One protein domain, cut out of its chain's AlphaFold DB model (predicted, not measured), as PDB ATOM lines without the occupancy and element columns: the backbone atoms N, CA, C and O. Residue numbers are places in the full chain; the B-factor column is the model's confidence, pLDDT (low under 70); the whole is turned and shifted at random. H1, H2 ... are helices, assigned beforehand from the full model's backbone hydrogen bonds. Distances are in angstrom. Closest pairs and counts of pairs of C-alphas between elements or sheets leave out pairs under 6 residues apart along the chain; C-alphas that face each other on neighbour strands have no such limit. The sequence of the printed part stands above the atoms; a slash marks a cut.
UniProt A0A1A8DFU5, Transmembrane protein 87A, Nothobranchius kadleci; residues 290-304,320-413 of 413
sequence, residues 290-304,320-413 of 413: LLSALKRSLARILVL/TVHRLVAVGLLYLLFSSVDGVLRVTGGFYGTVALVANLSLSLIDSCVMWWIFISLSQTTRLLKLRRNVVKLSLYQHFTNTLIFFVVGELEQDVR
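This is residues 290 to 304 and 320 to 413 of the 413 residues of the protein "Transmembrane protein 87A" of Nothobranchius kadleci (UniProt A0A1A8DFU5). One long helix, H3, runs the length of the domain, and H2 and H4 fold back from its two ends, each splaying away from it; H1 packs beside H2 and meets H3 with its last residues, 300 to 304. H1, H2 and H3 make a loose up-and-down bundle, each helix running against the one before it in the chain, while H4 stays apart from H1 and H2, and its residues 405 to 410 stick out. The printed part has 109 residues, with four named helices in the order H1, H2, H3, H4 and no named strand; the class is all helix. The whole is loose, with a radius of gyration of the C-alphas of 16.6 A, and elongated, spanning 56 by 34 by 20 A.

H1 is residues 290 to 304, 21.1 A from first to last C-alpha, and begins with C-alpha 290 at (-46.957, -3.460, 101.289). H2 is residues 320 to 344 and measures 36.1 A. H3, residues 349 to 383, is the longest helix at 51.3 A, from C-alpha 349 at (-35.098, -16.914, 91.211) to C-alpha 383 at (-44.123, -17.265, 141.710). H4 is residues 387 to 411, 36.6 A long, and ends with C-alpha 411 at (-43.976, -25.085, 104.642).

H3 is the hub and touches the three other helices. H1 and H2 touch, opposite ways at a shallow tilt of 31 degrees, and their closest C-alphas, those of Ala 293 and Ser 335, are 5.5 A apart. H1 touches H3 with residues 300 to 304 alone, the same way at a shallow tilt of 26 degrees; the closest C-alphas are those of Leu 304 and Ile 370, at 5.5 A. H2 and H3 form a helical hairpin at a shallow tilt of 30 degrees; H2 touches H3 with residues 331 to 342 alone, and the closest C-alphas, those of Asp 338 and Ala 355, are 5.6 A apart. H3 and H4 form a second helical hairpin, at a shallow tilt of 19 degrees; residues 374 to 382 of H3 touch residues 389 to 397 of H4, and the closest C-alphas, those of Leu 381 and Leu 390, are 6.1 A apart. H4 is apart from H1 and from H2. In H1, H2, H3 and H4 every backbone O i to N i+4 pair is within hydrogen-bond range.

The two C-alphas farthest apart, those of Gly 346 and Arg 385, are 56.5 A from each other. Residues 305 to 319 are not printed, and C-alphas 304 and 320 are 11.2 A apart across this cut. The links H2 to H3 and H3 to H4 are tight. Residues 343 to 348 and 383 to 388 also stand free. The mean pLDDT of the printed part is 80.4; it is under 70 at residues 345 to 349, 381, 385 to 388 and 407 to 413, the last being the chain's last residue.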
ATOM      1  N   LEU A 290     -47.582  -4.237 100.218       90.75
ATOM      2  CA  LEU A 290     -46.957  -3.460 101.289       90.75
ATOM      3  C   LEU A 290     -47.863  -3.366 102.528       90.75
ATOM      4  O   LEU A 290     -47.389  -3.522 103.655       90.75
ATOM      5  N   LEU A 291     -49.170  -3.164 102.336       91.19
ATOM      6  CA  LEU A 291     -50.157  -3.209 103.421       91.19
ATOM      7  C   LEU A 291     -50.194  -4.583 104.096       91.19
ATOM      8  O   LEU A 291     -50.226  -4.667 105.329       91.19
ATOM      9  N   SER A 292     -50.131  -5.653 103.304       89.75
ATOM     10  CA  SER A 292     -50.080  -7.029 103.803       89.75
ATOM     11  C   SER A 292     -48.821  -7.274 104.643       89.75
ATOM     12  O   SER A 292     -48.912  -7.811 105.753       89.75
ATOM     13  N   ALA A 293     -47.653  -6.831 104.167       91.00
ATOM     14  CA  ALA A 293     -46.382  -6.906 104.890       91.00
ATOM     15  C   ALA A 293     -46.424  -6.099 106.200       91.00
ATOM     16  O   ALA A 293     -46.022  -6.594 107.259       91.00
ATOM     17  N   LEU A 294     -46.997  -4.890 106.167       92.06
ATOM     18  CA  LEU A 294     -47.191  -4.056 107.353       92.06
ATOM     19  C   LEU A 294     -48.087  -4.739 108.387       92.06
ATOM     20  O   LEU A 294     -47.738  -4.784 109.568       92.06
ATOM     21  N   LYS A 295     -49.205  -5.330 107.959       91.44
ATOM     22  CA  LYS A 295     -50.111  -6.064 108.849       91.44
ATOM     23  C   LYS A 295     -49.425  -7.258 109.490       91.44
ATOM     24  O   LYS A 295     -49.565  -7.451 110.699       91.44
ATOM     25  N   ARG A 296     -48.693  -8.059 108.707       88.50
ATOM     26  CA  ARG A 296     -47.926  -9.207 109.221       88.50
ATOM     27  C   ARG A 296     -46.904  -8.753 110.264       88.50
ATOM     28  O   ARG A 296     -46.903  -9.290 111.370       88.50
ATOM     29  N   SER A 297     -46.131  -7.704 109.970       90.94
ATOM     30  CA  SER A 297     -45.151  -7.134 110.905       90.94
ATOM     31  C   SER A 297     -45.798  -6.665 112.212       90.94
ATOM     32  O   SER A 297     -45.406  -7.096 113.299       90.94
ATOM     33  N   LEU A 298     -46.859  -5.857 112.125       90.19
ATOM     34  CA  LEU A 298     -47.573  -5.359 113.302       90.19
ATOM     35  C   LEU A 298     -48.177  -6.489 114.139       90.19
ATOM     36  O   LEU A 298     -48.100  -6.438 115.367       90.19
ATOM     37  N   ALA A 299     -48.729  -7.525 113.504       89.88
ATOM     38  CA  ALA A 299     -49.271  -8.686 114.202       89.88
ATOM     39  C   ALA A 299     -48.181  -9.455 114.973       89.88
ATOM     40  O   ALA A 299     -48.365  -9.752 116.154       89.88
ATOM     41  N   ARG A 300     -47.023  -9.723 114.354       87.88
ATOM     42  CA  ARG A 300     -45.884 -10.403 115.003       87.88
ATOM     43  C   ARG A 300     -45.336  -9.597 116.183       87.88
ATOM     44  O   ARG A 300     -45.137 -10.139 117.271       87.88
ATOM     45  N   ILE A 301     -45.164  -8.286 116.003       89.00
ATOM     46  CA  ILE A 301     -44.742  -7.366 117.068       89.00
ATOM     47  C   ILE A 301     -45.756  -7.370 118.217       89.00
ATOM     48  O   ILE A 301     -45.365  -7.437 119.381       89.00
ATOM     49  N   LEU A 302     -47.056  -7.338 117.912       88.12
ATOM     50  CA  LEU A 302     -48.129  -7.362 118.909       88.12
ATOM     51  C   LEU A 302     -48.089  -8.646 119.744       88.12
ATOM     52  O   LEU A 302     -48.124  -8.574 120.974       88.12
ATOM     53  N   VAL A 303     -47.947  -9.809 119.104       86.25
ATOM     54  CA  VAL A 303     -47.785 -11.102 119.792       86.25
ATOM     55  C   VAL A 303     -46.564 -11.075 120.717       86.25
ATOM     56  O   VAL A 303     -46.645 -11.518 121.868       86.25
ATOM     57  N   LEU A 304     -45.451 -10.491 120.273       87.38
ATOM     58  CA  LEU A 304     -44.235 -10.354 121.076       87.38
ATOM     59  C   LEU A 304     -44.445  -9.420 122.286       87.38
ATOM     60  O   LEU A 304     -44.072  -9.776 123.408       87.38
ATOM     61  N   THR A 320     -36.158  -2.137 126.031       82.81
ATOM     62  CA  THR A 320     -36.715  -3.224 125.211       82.81
ATOM     63  C   THR A 320     -37.604  -2.720 124.067       82.81
ATOM     64  O   THR A 320     -37.674  -3.394 123.043       82.81
ATOM     65  N   VAL A 321     -38.237  -1.541 124.186       84.12
ATOM     66  CA  VAL A 321     -39.084  -0.990 123.104       84.12
ATOM     67  C   VAL A 321     -38.263  -0.722 121.847       84.12
ATOM     68  O   VAL A 321     -38.675  -1.120 120.765       84.12
ATOM     69  N   HIS A 322     -37.074  -0.125 121.974       87.56
ATOM     70  CA  HIS A 322     -36.209   0.145 120.821       87.56
ATOM     71  C   HIS A 322     -35.762  -1.141 120.119       87.56
ATOM     72  O   HIS A 322     -35.733  -1.187 118.894       87.56
ATOM     73  N   ARG A 323     -35.478  -2.204 120.884       88.75
ATOM     74  CA  ARG A 323     -35.150  -3.522 120.315       88.75
ATOM     75  C   ARG A 323     -36.326  -4.097 119.532       88.75
ATOM     76  O   ARG A 323     -36.139  -4.594 118.432       88.75
ATOM     77  N   LEU A 324     -37.531  -3.989 120.082       88.31
ATOM     78  CA  LEU A 324     -38.744  -4.461 119.428       88.31
ATOM     79  C   LEU A 324     -39.049  -3.687 118.140       88.31
ATOM     80  O   LEU A 324     -39.383  -4.295 117.129       88.31
ATOM     81  N   VAL A 325     -38.900  -2.361 118.167       89.00
ATOM     82  CA  VAL A 325     -39.064  -1.516 116.977       89.00
ATOM     83  C   VAL A 325     -38.023  -1.875 115.916       89.00
ATOM     84  O   VAL A 325     -38.383  -2.003 114.754       89.00
ATOM     85  N   ALA A 326     -36.764  -2.105 116.303       90.62
ATOM     86  CA  ALA A 326     -35.717  -2.520 115.372       90.62
ATOM     87  C   ALA A 326     -36.027  -3.874 114.710       90.62
ATOM     88  O   ALA A 326     -35.935  -3.987 113.492       90.62
ATOM     89  N   VAL A 327     -36.457  -4.876 115.488       89.81
ATOM     90  CA  VAL A 327     -36.870  -6.190 114.958       89.81
ATOM     91  C   VAL A 327     -38.085  -6.054 114.041       89.81
ATOM     92  O   VAL A 327     -38.107  -6.631 112.959       89.81
ATOM     93  N   GLY A 328     -39.075  -5.256 114.442       90.38
ATOM     94  CA  GLY A 328     -40.276  -5.003 113.653       90.38
ATOM     95  C   GLY A 328     -40.006  -4.311 112.320       90.38
ATOM     96  O   GLY A 328     -40.565  -4.693 111.292       90.38
ATOM     97  N   LEU A 329     -39.117  -3.317 112.328       91.81
ATOM     98  CA  LEU A 329     -38.696  -2.600 111.130       91.81
ATOM     99  C   LEU A 329     -37.877  -3.508 110.210       91.81
ATOM    100  O   LEU A 329     -38.124  -3.529 109.010       91.81
ATOM    101  N   LEU A 330     -36.966  -4.309 110.767       91.19
ATOM    102  CA  LEU A 330     -36.200  -5.289 110.000       91.19
ATOM    103  C   LEU A 330     -37.130  -6.322 109.343       91.19
ATOM    104  O   LEU A 330     -37.036  -6.539 108.141       91.19
ATOM    105  N   TYR A 331     -38.089  -6.879 110.089       91.75
ATOM    106  CA  TYR A 331     -39.093  -7.795 109.539       91.75
ATOM    107  C   TYR A 331     -39.934  -7.141 108.435       91.75
ATOM    108  O   TYR A 331     -40.169  -7.751 107.396       91.75
ATOM    109  N   LEU A 332     -40.355  -5.886 108.628       92.88
ATOM    110  CA  LEU A 332     -41.117  -5.142 107.624       92.88
ATOM    111  C   LEU A 332     -40.326  -4.965 106.322       92.88
ATOM    112  O   LEU A 332     -40.895  -5.142 105.249       92.88
ATOM    113  N   LEU A 333     -39.031  -4.647 106.409       91.75
ATOM    114  CA  LEU A 333     -38.170  -4.496 105.234       91.75
ATOM    115  C   LEU A 333     -38.058  -5.810 104.454       91.75
ATOM    116  O   LEU A 333     -38.353  -5.829 103.261       91.75
ATOM    117  N   PHE A 334     -37.699  -6.909 105.122       89.75
ATOM    118  CA  PHE A 334     -37.572  -8.214 104.465       89.75
ATOM    119  C   PHE A 334     -38.911  -8.715 103.909       89.75
ATOM    120  O   PHE A 334     -38.970  -9.153 102.763       89.75
ATOM    121  N   SER A 335     -40.002  -8.566 104.666       88.69
ATOM    122  CA  SER A 335     -41.342  -8.952 104.209       88.69
ATOM    123  C   SER A 335     -41.837  -8.094 103.041       88.69
ATOM    124  O   SER A 335     -42.543  -8.610 102.176       88.69
ATOM    125  N   SER A 336     -41.490  -6.804 102.997       90.06
ATOM    126  CA  SER A 336     -41.837  -5.928 101.875       90.06
ATOM    127  C   SER A 336     -41.049  -6.284 100.621       90.06
ATOM    128  O   SER A 336     -41.622  -6.270  99.535       90.06
ATOM    129  N   VAL A 337     -39.753  -6.582 100.751       88.31
ATOM    130  CA  VAL A 337     -38.923  -7.005  99.615       88.31
ATOM    131  C   VAL A 337     -39.463  -8.312  99.042       88.31
ATOM    132  O   VAL A 337     -39.727  -8.367  97.848       88.31
ATOM    133  N   ASP A 338     -39.729  -9.316  99.881       85.50
ATOM    134  CA  ASP A 338     -40.348 -10.578  99.454       85.50
ATOM    135  C   ASP A 338     -41.685 -10.359  98.716       85.50
ATOM    136  O   ASP A 338     -41.883 -10.863  97.608       85.50
ATOM    137  N   GLY A 339     -42.575  -9.527  99.271       83.56
ATOM    138  CA  GLY A 339     -43.863  -9.205  98.650       83.56
ATOM    139  C   GLY A 339     -43.728  -8.541  97.275       83.56
ATOM    140  O   GLY A 339     -44.398  -8.945  96.324       83.56
ATOM    141  N   VAL A 340     -42.827  -7.564  97.133       84.88
ATOM    142  CA  VAL A 340     -42.597  -6.863  95.855       84.88
ATOM    143  C   VAL A 340     -41.932  -7.777  94.828       84.88
ATOM    144  O   VAL A 340     -42.305  -7.747  93.653       84.88
ATOM    145  N   LEU A 341     -40.985  -8.618  95.251       83.06
ATOM    146  CA  LEU A 341     -40.344  -9.612  94.388       83.06
ATOM    147  C   LEU A 341     -41.365 -10.611  93.836       83.06
ATOM    148  O   LEU A 341     -41.317 -10.943  92.651       83.06
ATOM    149  N   ARG A 342     -42.334 -11.029  94.662       77.88
ATOM    150  CA  ARG A 342     -43.416 -11.927  94.243       77.88
ATOM    151  C   ARG A 342     -44.333 -11.297  93.194       77.88
ATOM    152  O   ARG A 342     -44.744 -11.991  92.271       77.88
ATOM    153  N   VAL A 343     -44.645 -10.005  93.316       76.31
ATOM    154  CA  VAL A 343     -45.510  -9.289  92.356       76.31
ATOM    155  C   VAL A 343     -44.789  -8.992  91.053       76.31
ATOM    156  O   VAL A 343     -45.369  -9.123  89.981       76.31
ATOM    157  N   THR A 344     -43.539  -8.545  91.138       73.12
ATOM    158  CA  THR A 344     -42.810  -8.078  89.955       73.12
ATOM    159  C   THR A 344     -42.266  -9.227  89.119       73.12
ATOM    160  O   THR A 344     -41.995  -9.020  87.941       73.12
ATOM    161  N   GLY A 345     -42.071 -10.421  89.702       64.25
ATOM    162  CA  GLY A 345     -41.529 -11.598  89.009       64.25
ATOM    163  C   GLY A 345     -40.139 -11.384  88.387       64.25
ATOM    164  O   GLY A 345     -39.645 -12.251  87.673       64.25
ATOM    165  N   GLY A 346     -39.519 -10.221  88.628       54.00
ATOM    166  CA  GLY A 346     -38.488  -9.637  87.767       54.00
ATOM    167  C   GLY A 346     -37.054  -9.798  88.260       54.00
ATOM    168  O   GLY A 346     -36.127  -9.404  87.562       54.00
ATOM    169  N   PHE A 347     -36.838 -10.390  89.434       51.94
ATOM    170  CA  PHE A 347     -35.490 -10.684  89.911       51.94
ATOM    171  C   PHE A 347     -35.290 -12.191  89.916       51.94
ATOM    172  O   PHE A 347     -36.036 -12.911  90.574       51.94
ATOM    173  N   TYR A 348     -34.290 -12.637  89.149       56.06
ATOM    174  CA  TYR A 348     -33.769 -14.002  89.063       56.06
ATOM    175  C   TYR A 348     -34.072 -14.833  90.314       56.06
ATOM    176  O   TYR A 348     -33.803 -14.376  91.425       56.06
ATOM    177  N   GLY A 349     -34.577 -16.060  90.131       67.94
ATOM    178  CA  GLY A 349     -35.098 -16.914  91.211       67.94
ATOM    179  C   GLY A 349     -34.207 -17.014  92.456       67.94
ATOM    180  O   GLY A 349     -34.725 -17.143  93.558       67.94
ATOM    181  N   THR A 350     -32.888 -16.852  92.318       77.56
ATOM    182  CA  THR A 350     -31.939 -16.747  93.435       77.56
ATOM    183  C   THR A 350     -32.260 -15.610  94.414       77.56
ATOM    184  O   THR A 350     -32.210 -15.833  95.617       77.56
ATOM    185  N   VAL A 351     -32.601 -14.402  93.949       80.19
ATOM    186  CA  VAL A 351     -32.887 -13.248  94.828       80.19
ATOM    187  C   VAL A 351     -34.192 -13.459  95.591       80.19
ATOM    188  O   VAL A 351     -34.229 -13.242  96.800       80.19
ATOM    189  N   ALA A 352     -35.236 -13.936  94.910       79.06
ATOM    190  CA  ALA A 352     -36.501 -14.296  95.548       79.06
ATOM    191  C   ALA A 352     -36.312 -15.419  96.582       79.06
ATOM    192  O   ALA A 352     -36.836 -15.338  97.691       79.06
ATOM    193  N   LEU A 353     -35.499 -16.430  96.262       80.69
ATOM    194  CA  LEU A 353     -35.190 -17.533  97.172       80.69
ATOM    195  C   LEU A 353     -34.400 -17.055  98.397       80.69
ATOM    196  O   LEU A 353     -34.720 -17.450  99.515       80.69
ATOM    197  N   VAL A 354     -33.418 -16.167  98.214       84.81
ATOM    198  CA  VAL A 354     -32.666 -15.553  99.321       84.81
ATOM    199  C   VAL A 354     -33.579 -14.697 100.200       84.81
ATOM    200  O   VAL A 354     -33.487 -14.794 101.422       84.81
ATOM    201  N   ALA A 355     -34.475 -13.896  99.612       83.69
ATOM    202  CA  ALA A 355     -35.435 -13.090 100.365       83.69
ATOM    203  C   ALA A 355     -36.356 -13.977 101.217       83.69
ATOM    204  O   ALA A 355     -36.447 -13.768 102.428       83.69
ATOM    205  N   ASN A 356     -36.930 -15.025 100.625       84.69
ATOM    206  CA  ASN A 356     -37.786 -15.975 101.332       84.69
ATOM    207  C   ASN A 356     -37.028 -16.708 102.460       84.69
ATOM    208  O   ASN A 356     -37.465 -16.726 103.612       84.69
ATOM    209  N   LEU A 357     -35.826 -17.220 102.174       86.62
ATOM    210  CA  LEU A 357     -34.981 -17.887 103.171       86.62
ATOM    211  C   LEU A 357     -34.629 -16.948 104.337       86.62
ATOM    212  O   LEU A 357     -34.695 -17.339 105.502       86.62
ATOM    213  N   SER A 358     -34.287 -15.693 104.036       87.56
ATOM    214  CA  SER A 358     -33.990 -14.691 105.062       87.56
ATOM    215  C   SER A 358     -35.210 -14.364 105.928       87.56
ATOM    216  O   SER A 358     -35.074 -14.243 107.147       87.56
ATOM    217  N   LEU A 359     -36.405 -14.296 105.335       86.38
ATOM    218  CA  LEU A 359     -37.652 -14.038 106.050       86.38
ATOM    219  C   LEU A 359     -37.996 -15.189 107.008       86.38
ATOM    220  O   LEU A 359     -38.276 -14.933 108.179       86.38
ATOM    221  N   SER A 360     -37.866 -16.440 106.556       87.50
ATOM    222  CA  SER A 360     -38.085 -17.641 107.379       87.50
ATOM    223  C   SER A 360     -37.134 -17.718 108.587       87.50
ATOM    224  O   SER A 360     -37.545 -18.038 109.711       87.50
ATOM    225  N   LEU A 361     -35.862 -17.334 108.408       88.12
ATOM    226  CA  LEU A 361     -34.897 -17.239 109.513       88.12
ATOM    227  C   LEU A 361     -35.299 -16.178 110.545       88.12
ATOM    228  O   LEU A 361     -35.160 -16.402 111.753       88.12
ATOM    229  N   ILE A 362     -35.809 -15.028 110.093       88.44
ATOM    230  CA  ILE A 362     -36.288 -13.975 110.993       88.44
ATOM    231  C   ILE A 362     -37.530 -14.457 111.745       88.44
ATOM    232  O   ILE A 362     -37.564 -14.314 112.968       88.44
ATOM    233  N   ASP A 363     -38.506 -15.067 111.066       86.19
ATOM    234  CA  ASP A 363     -39.694 -15.639 111.712       86.19
ATOM    235  C   ASP A 363     -39.297 -16.674 112.781       86.19
ATOM    236  O   ASP A 363     -39.762 -16.594 113.921       86.19
ATOM    237  N   SER A 364     -38.335 -17.552 112.484       88.25
ATOM    238  CA  SER A 364     -37.787 -18.518 113.449       88.25
ATOM    239  C   SER A 364     -37.159 -17.839 114.676       88.25
ATOM    240  O   SER A 364     -37.411 -18.234 115.820       88.25
ATOM    241  N   CYS A 365     -36.367 -16.783 114.468       89.62
ATOM    242  CA  CYS A 365     -35.743 -16.018 115.551       89.62
ATOM    243  C   CYS A 365     -36.787 -15.297 116.423       89.62
ATOM    244  O   CYS A 365     -36.713 -15.334 117.657       89.62
ATOM    245  N   VAL A 366     -37.789 -14.675 115.792       87.69
ATOM    246  CA  VAL A 366     -38.896 -13.984 116.467       87.69
ATOM    247  C   VAL A 366     -39.726 -14.975 117.284       87.69
ATOM    248  O   VAL A 366     -40.025 -14.698 118.448       87.69
ATOM    249  N   MET A 367     -40.045 -16.147 116.734       86.19
ATOM    250  CA  MET A 367     -40.775 -17.196 117.453       86.19
ATOM    251  C   MET A 367     -39.994 -17.708 118.658       86.19
ATOM    252  O   MET A 367     -40.542 -17.792 119.761       86.19
ATOM    253  N   TRP A 368     -38.697 -17.972 118.498       87.88
ATOM    254  CA  TRP A 368     -37.841 -18.355 119.618       87.88
ATOM    255  C   TRP A 368     -37.845 -17.290 120.726       87.88
ATOM    256  O   TRP A 368     -38.031 -17.610 121.906       87.88
ATOM    257  N   TRP A 369     -37.740 -16.011 120.356       89.62
ATOM    258  CA  TRP A 369     -37.827 -14.898 121.302       89.62
ATOM    259  C   TRP A 369     -39.168 -14.874 122.044       89.62
ATOM    260  O   TRP A 369     -39.201 -14.667 123.267       89.62
ATOM    261  N   ILE A 370     -40.276 -15.086 121.330       87.81
ATOM    262  CA  ILE A 370     -41.623 -15.150 121.904       87.81
ATOM    263  C   ILE A 370     -41.694 -16.253 122.963       87.81
ATOM    264  O   ILE A 370     -42.087 -15.970 124.097       87.81
ATOM    265  N   PHE A 371     -41.244 -17.470 122.653       86.62
ATOM    266  CA  PHE A 371     -41.254 -18.585 123.606       86.62
ATOM    267  C   PHE A 371     -40.400 -18.318 124.849       86.62
ATOM    268  O   PHE A 371     -40.848 -18.578 125.969       86.62
ATOM    269  N   ILE A 372     -39.197 -17.759 124.686       87.00
ATOM    270  CA  ILE A 372     -38.342 -17.389 125.824       87.00
ATOM    271  C   ILE A 372     -39.032 -16.343 126.701       87.00
ATOM    272  O   ILE A 372     -39.107 -16.504 127.922       87.00
ATOM    273  N   SER A 373     -39.587 -15.300 126.085       84.88
ATOM    274  CA  SER A 373     -40.299 -14.226 126.789       84.88
ATOM    275  C   SER A 373     -41.510 -14.764 127.554       84.88
ATOM    276  O   SER A 373     -41.721 -14.419 128.718       84.88
ATOM    277  N   LEU A 374     -42.257 -15.668 126.927       83.19
ATOM    278  CA  LEU A 374     -43.440 -16.310 127.483       83.19
ATOM    279  C   LEU A 374     -43.103 -17.256 128.646       83.19
ATOM    280  O   LEU A 374     -43.793 -17.279 129.669       83.19
ATOM    281  N   SER A 375     -42.009 -18.009 128.529       83.56
ATOM    282  CA  SER A 375     -41.498 -18.873 129.598       83.56
ATOM    283  C   SER A 375     -41.083 -18.050 130.824       83.56
ATOM    284  O   SER A 375     -41.461 -18.364 131.961       83.56
ATOM    285  N   GLN A 376     -40.388 -16.929 130.603       84.25
ATOM    286  CA  GLN A 376     -39.987 -16.006 131.666       84.25
ATOM    287  C   GLN A 376     -41.193 -15.363 132.367       84.25
ATOM    288  O   GLN A 376     -41.241 -15.339 133.603       84.25
ATOM    289  N   THR A 377     -42.188 -14.874 131.619       80.94
ATOM    290  CA  THR A 377     -43.404 -14.277 132.200       80.94
ATOM    291  C   THR A 377     -44.241 -15.309 132.950       80.94
ATOM    292  O   THR A 377     -44.683 -15.035 134.070       80.94
ATOM    293  N   THR A 378     -44.375 -16.524 132.419       78.06
ATOM    294  CA  THR A 378     -45.080 -17.630 133.086       78.06
ATOM    295  C   THR A 378     -44.408 -18.013 134.404       78.06
ATOM    296  O   THR A 378     -45.091 -18.168 135.419       78.06
ATOM    297  N   ARG A 379     -43.071 -18.120 134.442       78.88
ATOM    298  CA  ARG A 379     -42.325 -18.409 135.682       78.88
ATOM    299  C   ARG A 379     -42.543 -17.319 136.732       78.88
ATOM    300  O   ARG A 379     -42.788 -17.630 137.897       78.88
ATOM    301  N   LEU A 380     -42.520 -16.053 136.320       77.00
ATOM    302  CA  LEU A 380     -42.768 -14.917 137.209       77.00
ATOM    303  C   LEU A 380     -44.209 -14.907 137.754       77.00
ATOM    304  O   LEU A 380     -44.419 -14.618 138.932       77.00
ATOM    305  N   LEU A 381     -45.199 -15.257 136.929       69.31
ATOM    306  CA  LEU A 381     -46.604 -15.349 137.339       69.31
ATOM    307  C   LEU A 381     -46.882 -16.547 138.257       69.31
ATOM    308  O   LEU A 381     -47.647 -16.395 139.211       69.31
ATOM    309  N   LYS A 382     -46.223 -17.696 138.037       73.19
ATOM    310  CA  LYS A 382     -46.273 -18.855 138.949       73.19
ATOM    311  C   LYS A 382     -45.777 -18.485 140.347       73.19
ATOM    312  O   LYS A 382     -46.438 -18.810 141.328       73.19
ATOM    313  N   LEU A 383     -44.672 -17.739 140.434       73.00
ATOM    314  CA  LEU A 383     -44.123 -17.265 141.710       73.00
ATOM    315  C   LEU A 383     -45.047 -16.265 142.425       73.00
ATOM    316  O   LEU A 383     -45.108 -16.264 143.648       73.00
ATOM    317  N   ARG A 384     -45.805 -15.445 141.683       73.50
ATOM    318  CA  ARG A 384     -46.774 -14.482 142.250       73.50
ATOM    319  C   ARG A 384     -48.155 -15.075 142.563       73.50
ATOM    320  O   ARG A 384     -49.024 -14.335 143.014       73.50
ATOM    321  N   ARG A 385     -48.377 -16.374 142.315       69.44
ATOM    322  CA  ARG A 385     -49.613 -17.118 142.648       69.44
ATOM    323  C   ARG A 385     -50.915 -16.511 142.086       69.44
ATOM    324  O   ARG A 385     -51.991 -16.718 142.640       69.44
ATOM    325  N   ASN A 386     -50.844 -15.781 140.970       69.56
ATOM    326  CA  ASN A 386     -52.015 -15.152 140.354       69.56
ATOM    327  C   ASN A 386     -52.678 -16.110 139.345       69.56
ATOM    328  O   ASN A 386     -52.322 -16.134 138.166       69.56
ATOM    329  N   VAL A 387     -53.616 -16.928 139.835       69.50
ATOM    330  CA  VAL A 387     -54.211 -18.066 139.106       69.50
ATOM    331  C   VAL A 387     -54.964 -17.671 137.830       69.50
ATOM    332  O   VAL A 387     -54.870 -18.374 136.827       69.50
ATOM    333  N   VAL A 388     -55.635 -16.512 137.821       69.75
ATOM    334  CA  VAL A 388     -56.396 -16.030 136.653       69.75
ATOM    335  C   VAL A 388     -55.451 -15.612 135.524       69.75
ATOM    336  O   VAL A 388     -55.614 -16.037 134.382       69.75
ATOM    337  N   LYS A 389     -54.401 -14.841 135.843       71.62
ATOM    338  CA  LYS A 389     -53.387 -14.435 134.856       71.62
ATOM    339  C   LYS A 389     -52.585 -15.635 134.352       71.62
ATOM    340  O   LYS A 389     -52.281 -15.706 133.168       71.62
ATOM    341  N   LEU A 390     -52.274 -16.594 135.225       71.62
ATOM    342  CA  LEU A 390     -51.572 -17.817 134.834       71.62
ATOM    343  C   LEU A 390     -52.377 -18.639 133.815       71.62
ATOM    344  O   LEU A 390     -51.804 -19.088 132.824       71.62
ATOM    345  N   SER A 391     -53.689 -18.786 134.028       73.75
ATOM    346  CA  SER A 391     -54.566 -19.521 133.108       73.75
ATOM    347  C   SER A 391     -54.635 -18.859 131.726       73.75
ATOM    348  O   SER A 391     -54.503 -19.545 130.711       73.75
ATOM    349  N   LEU A 392     -54.721 -17.523 131.663       75.56
ATOM    350  CA  LEU A 392     -54.690 -16.769 130.401       75.56
ATOM    351  C   LEU A 392     -53.394 -17.022 129.611       75.56
ATOM    352  O   LEU A 392     -53.439 -17.313 128.417       75.56
ATOM    353  N   TYR A 393     -52.242 -16.956 130.285       72.94
ATOM    354  CA  TYR A 393     -50.944 -17.196 129.652       72.94
ATOM    355  C   TYR A 393     -50.771 -18.652 129.200       72.94
ATOM    356  O   TYR A 393     -50.190 -18.886 128.147       72.94
ATOM    357  N   GLN A 394     -51.321 -19.635 129.922       73.00
ATOM    358  CA  GLN A 394     -51.330 -21.035 129.472       73.00
ATOM    359  C   GLN A 394     -52.167 -21.240 128.204       73.00
ATOM    360  O   GLN A 394     -51.720 -21.921 127.283       73.00
ATOM    361  N   HIS A 395     -53.348 -20.622 128.123       79.12
ATOM    362  CA  HIS A 395     -54.183 -20.681 126.918       79.12
ATOM    363  C   HIS A 395     -53.503 -20.003 125.725       79.12
ATOM    364  O   HIS A 395     -53.541 -20.528 124.611       79.12
ATOM    365  N   PHE A 396     -52.832 -18.875 125.962       79.56
ATOM    366  CA  PHE A 396     -52.039 -18.192 124.947       79.56
ATOM    367  C   PHE A 396     -50.879 -19.064 124.441       79.56
ATOM    368  O   PHE A 396     -50.748 -19.235 123.233       79.56
ATOM    369  N   THR A 397     -50.104 -19.695 125.334       78.31
ATOM    370  CA  THR A 397     -49.033 -20.636 124.951       78.31
ATOM    371  C   THR A 397     -49.567 -21.798 124.119       78.31
ATOM    372  O   THR A 397     -48.987 -22.113 123.085       78.31
ATOM    373  N   ASN A 398     -50.685 -22.410 124.524       78.62
ATOM    374  CA  ASN A 398     -51.288 -23.507 123.767       78.62
ATOM    375  C   ASN A 398     -51.690 -23.053 122.358       78.62
ATOM    376  O   ASN A 398     -51.388 -23.734 121.385       78.62
ATOM    377  N   THR A 399     -52.317 -21.878 122.247       82.06
ATOM    378  CA  THR A 399     -52.715 -21.296 120.956       82.06
ATOM    379  C   THR A 399     -51.498 -21.017 120.073       82.06
ATOM    380  O   THR A 399     -51.526 -21.309 118.881       82.06
ATOM    381  N   LEU A 400     -50.410 -20.508 120.656       80.00
ATOM    382  CA  LEU A 400     -49.179 -20.211 119.930       80.00
ATOM    383  C   LEU A 400     -48.472 -21.482 119.440       80.00
ATOM    384  O   LEU A 400     -47.979 -21.504 118.319       80.00
ATOM    385  N   ILE A 401     -48.476 -22.559 120.232       81.38
ATOM    386  CA  ILE A 401     -47.952 -23.867 119.808       81.38
ATOM    387  C   ILE A 401     -48.761 -24.412 118.627       81.38
ATOM    388  O   ILE A 401     -48.167 -24.838 117.644       81.38
ATOM    389  N   PHE A 402     -50.096 -24.365 118.688       81.69
ATOM    390  CA  PHE A 402     -50.935 -24.790 117.560       81.69
ATOM    391  C   PHE A 402     -50.660 -23.977 116.297       81.69
ATOM    392  O   PHE A 402     -50.596 -24.541 115.211       81.69
ATOM    393  N   PHE A 403     -50.475 -22.668 116.449       79.06
ATOM    394  CA  PHE A 403     -50.151 -21.783 115.343       79.06
ATOM    395  C   PHE A 403     -48.801 -22.139 114.692       79.06
ATOM    396  O   PHE A 403     -48.746 -22.291 113.479       79.06
ATOM    397  N   VAL A 404     -47.748 -22.367 115.486       75.88
ATOM    398  CA  VAL A 404     -46.418 -22.760 114.975       75.88
ATOM    399  C   VAL A 404     -46.444 -24.138 114.307       75.88
ATOM    400  O   VAL A 404     -45.820 -24.325 113.269       75.88
ATOM    401  N   VAL A 405     -47.169 -25.106 114.875       76.31
ATOM    402  CA  VAL A 405     -47.340 -26.427 114.245       76.31
ATOM    403  C   VAL A 405     -48.061 -26.296 112.903       76.31
ATOM    404  O   VAL A 405     -47.651 -26.932 111.940       76.31
ATOM    405  N   GLY A 406     -49.086 -25.441 112.825       75.81
ATOM    406  CA  GLY A 406     -49.786 -25.154 111.574       75.81
ATOM    407  C   GLY A 406     -48.884 -24.515 110.514       75.81
ATOM    408  O   GLY A 406     -48.912 -24.952 109.370       75.81
ATOM    409  N   GLU A 407     -48.052 -23.538 110.893       69.19
ATOM    410  CA  GLU A 407     -47.079 -22.920 109.975       69.19
ATOM    411  C   GLU A 407     -46.055 -23.944 109.450       69.19
ATOM    412  O   GLU A 407     -45.806 -24.001 108.249       69.19
ATOM    413  N   LEU A 408     -45.520 -24.812 110.318       66.75
ATOM    414  CA  LEU A 408     -44.583 -25.868 109.910       66.75
ATOM    415  C   LEU A 408     -45.214 -26.890 108.955       66.75
ATOM    416  O   LEU A 408     -44.537 -27.406 108.072       66.75
ATOM    417  N   GLU A 409     -46.497 -27.204 109.130       64.31
ATOM    418  CA  GLU A 409     -47.209 -28.145 108.259       64.31
ATOM    419  C   GLU A 409     -47.513 -27.549 106.872       64.31
ATOM    420  O   GLU A 409     -47.661 -28.293 105.902       64.31
ATOM    421  N   GLN A 410     -47.568 -26.217 106.765       54.97
ATOM    422  CA  GLN A 410     -47.726 -25.506 105.495       54.97
ATOM    423  C   GLN A 410     -46.422 -25.396 104.702       54.97
ATOM    424  O   GLN A 410     -46.469 -25.582 103.495       54.97
ATOM    425  N   ASP A 411     -45.274 -25.166 105.343       49.25
ATOM    426  CA  ASP A 411     -43.976 -25.085 104.642       49.25
ATOM    427  C   ASP A 411     -43.499 -26.433 104.060       49.25
ATOM    428  O   ASP A 411     -42.639 -26.472 103.179       49.25
ATOM    429  N   VAL A 412     -44.036 -27.556 104.549       43.16
ATOM    430  CA  VAL A 412     -43.684 -28.912 104.077       43.16
ATOM    431  C   VAL A 412     -44.504 -29.336 102.847       43.16
ATOM    432  O   VAL A 412     -44.144 -30.317 102.189       43.16
ATOM    433  N   ARG A 413     -45.596 -28.632 102.527       34.53
ATOM    434  CA  ARG A 413     -46.533 -28.974 101.446       34.53
ATOM    435  C   ARG A 413     -46.406 -28.012 100.275       34.53
ATOM    436  O   ARG A 413     -46.437 -28.519  99.131       34.53
TER     437      ARG A 413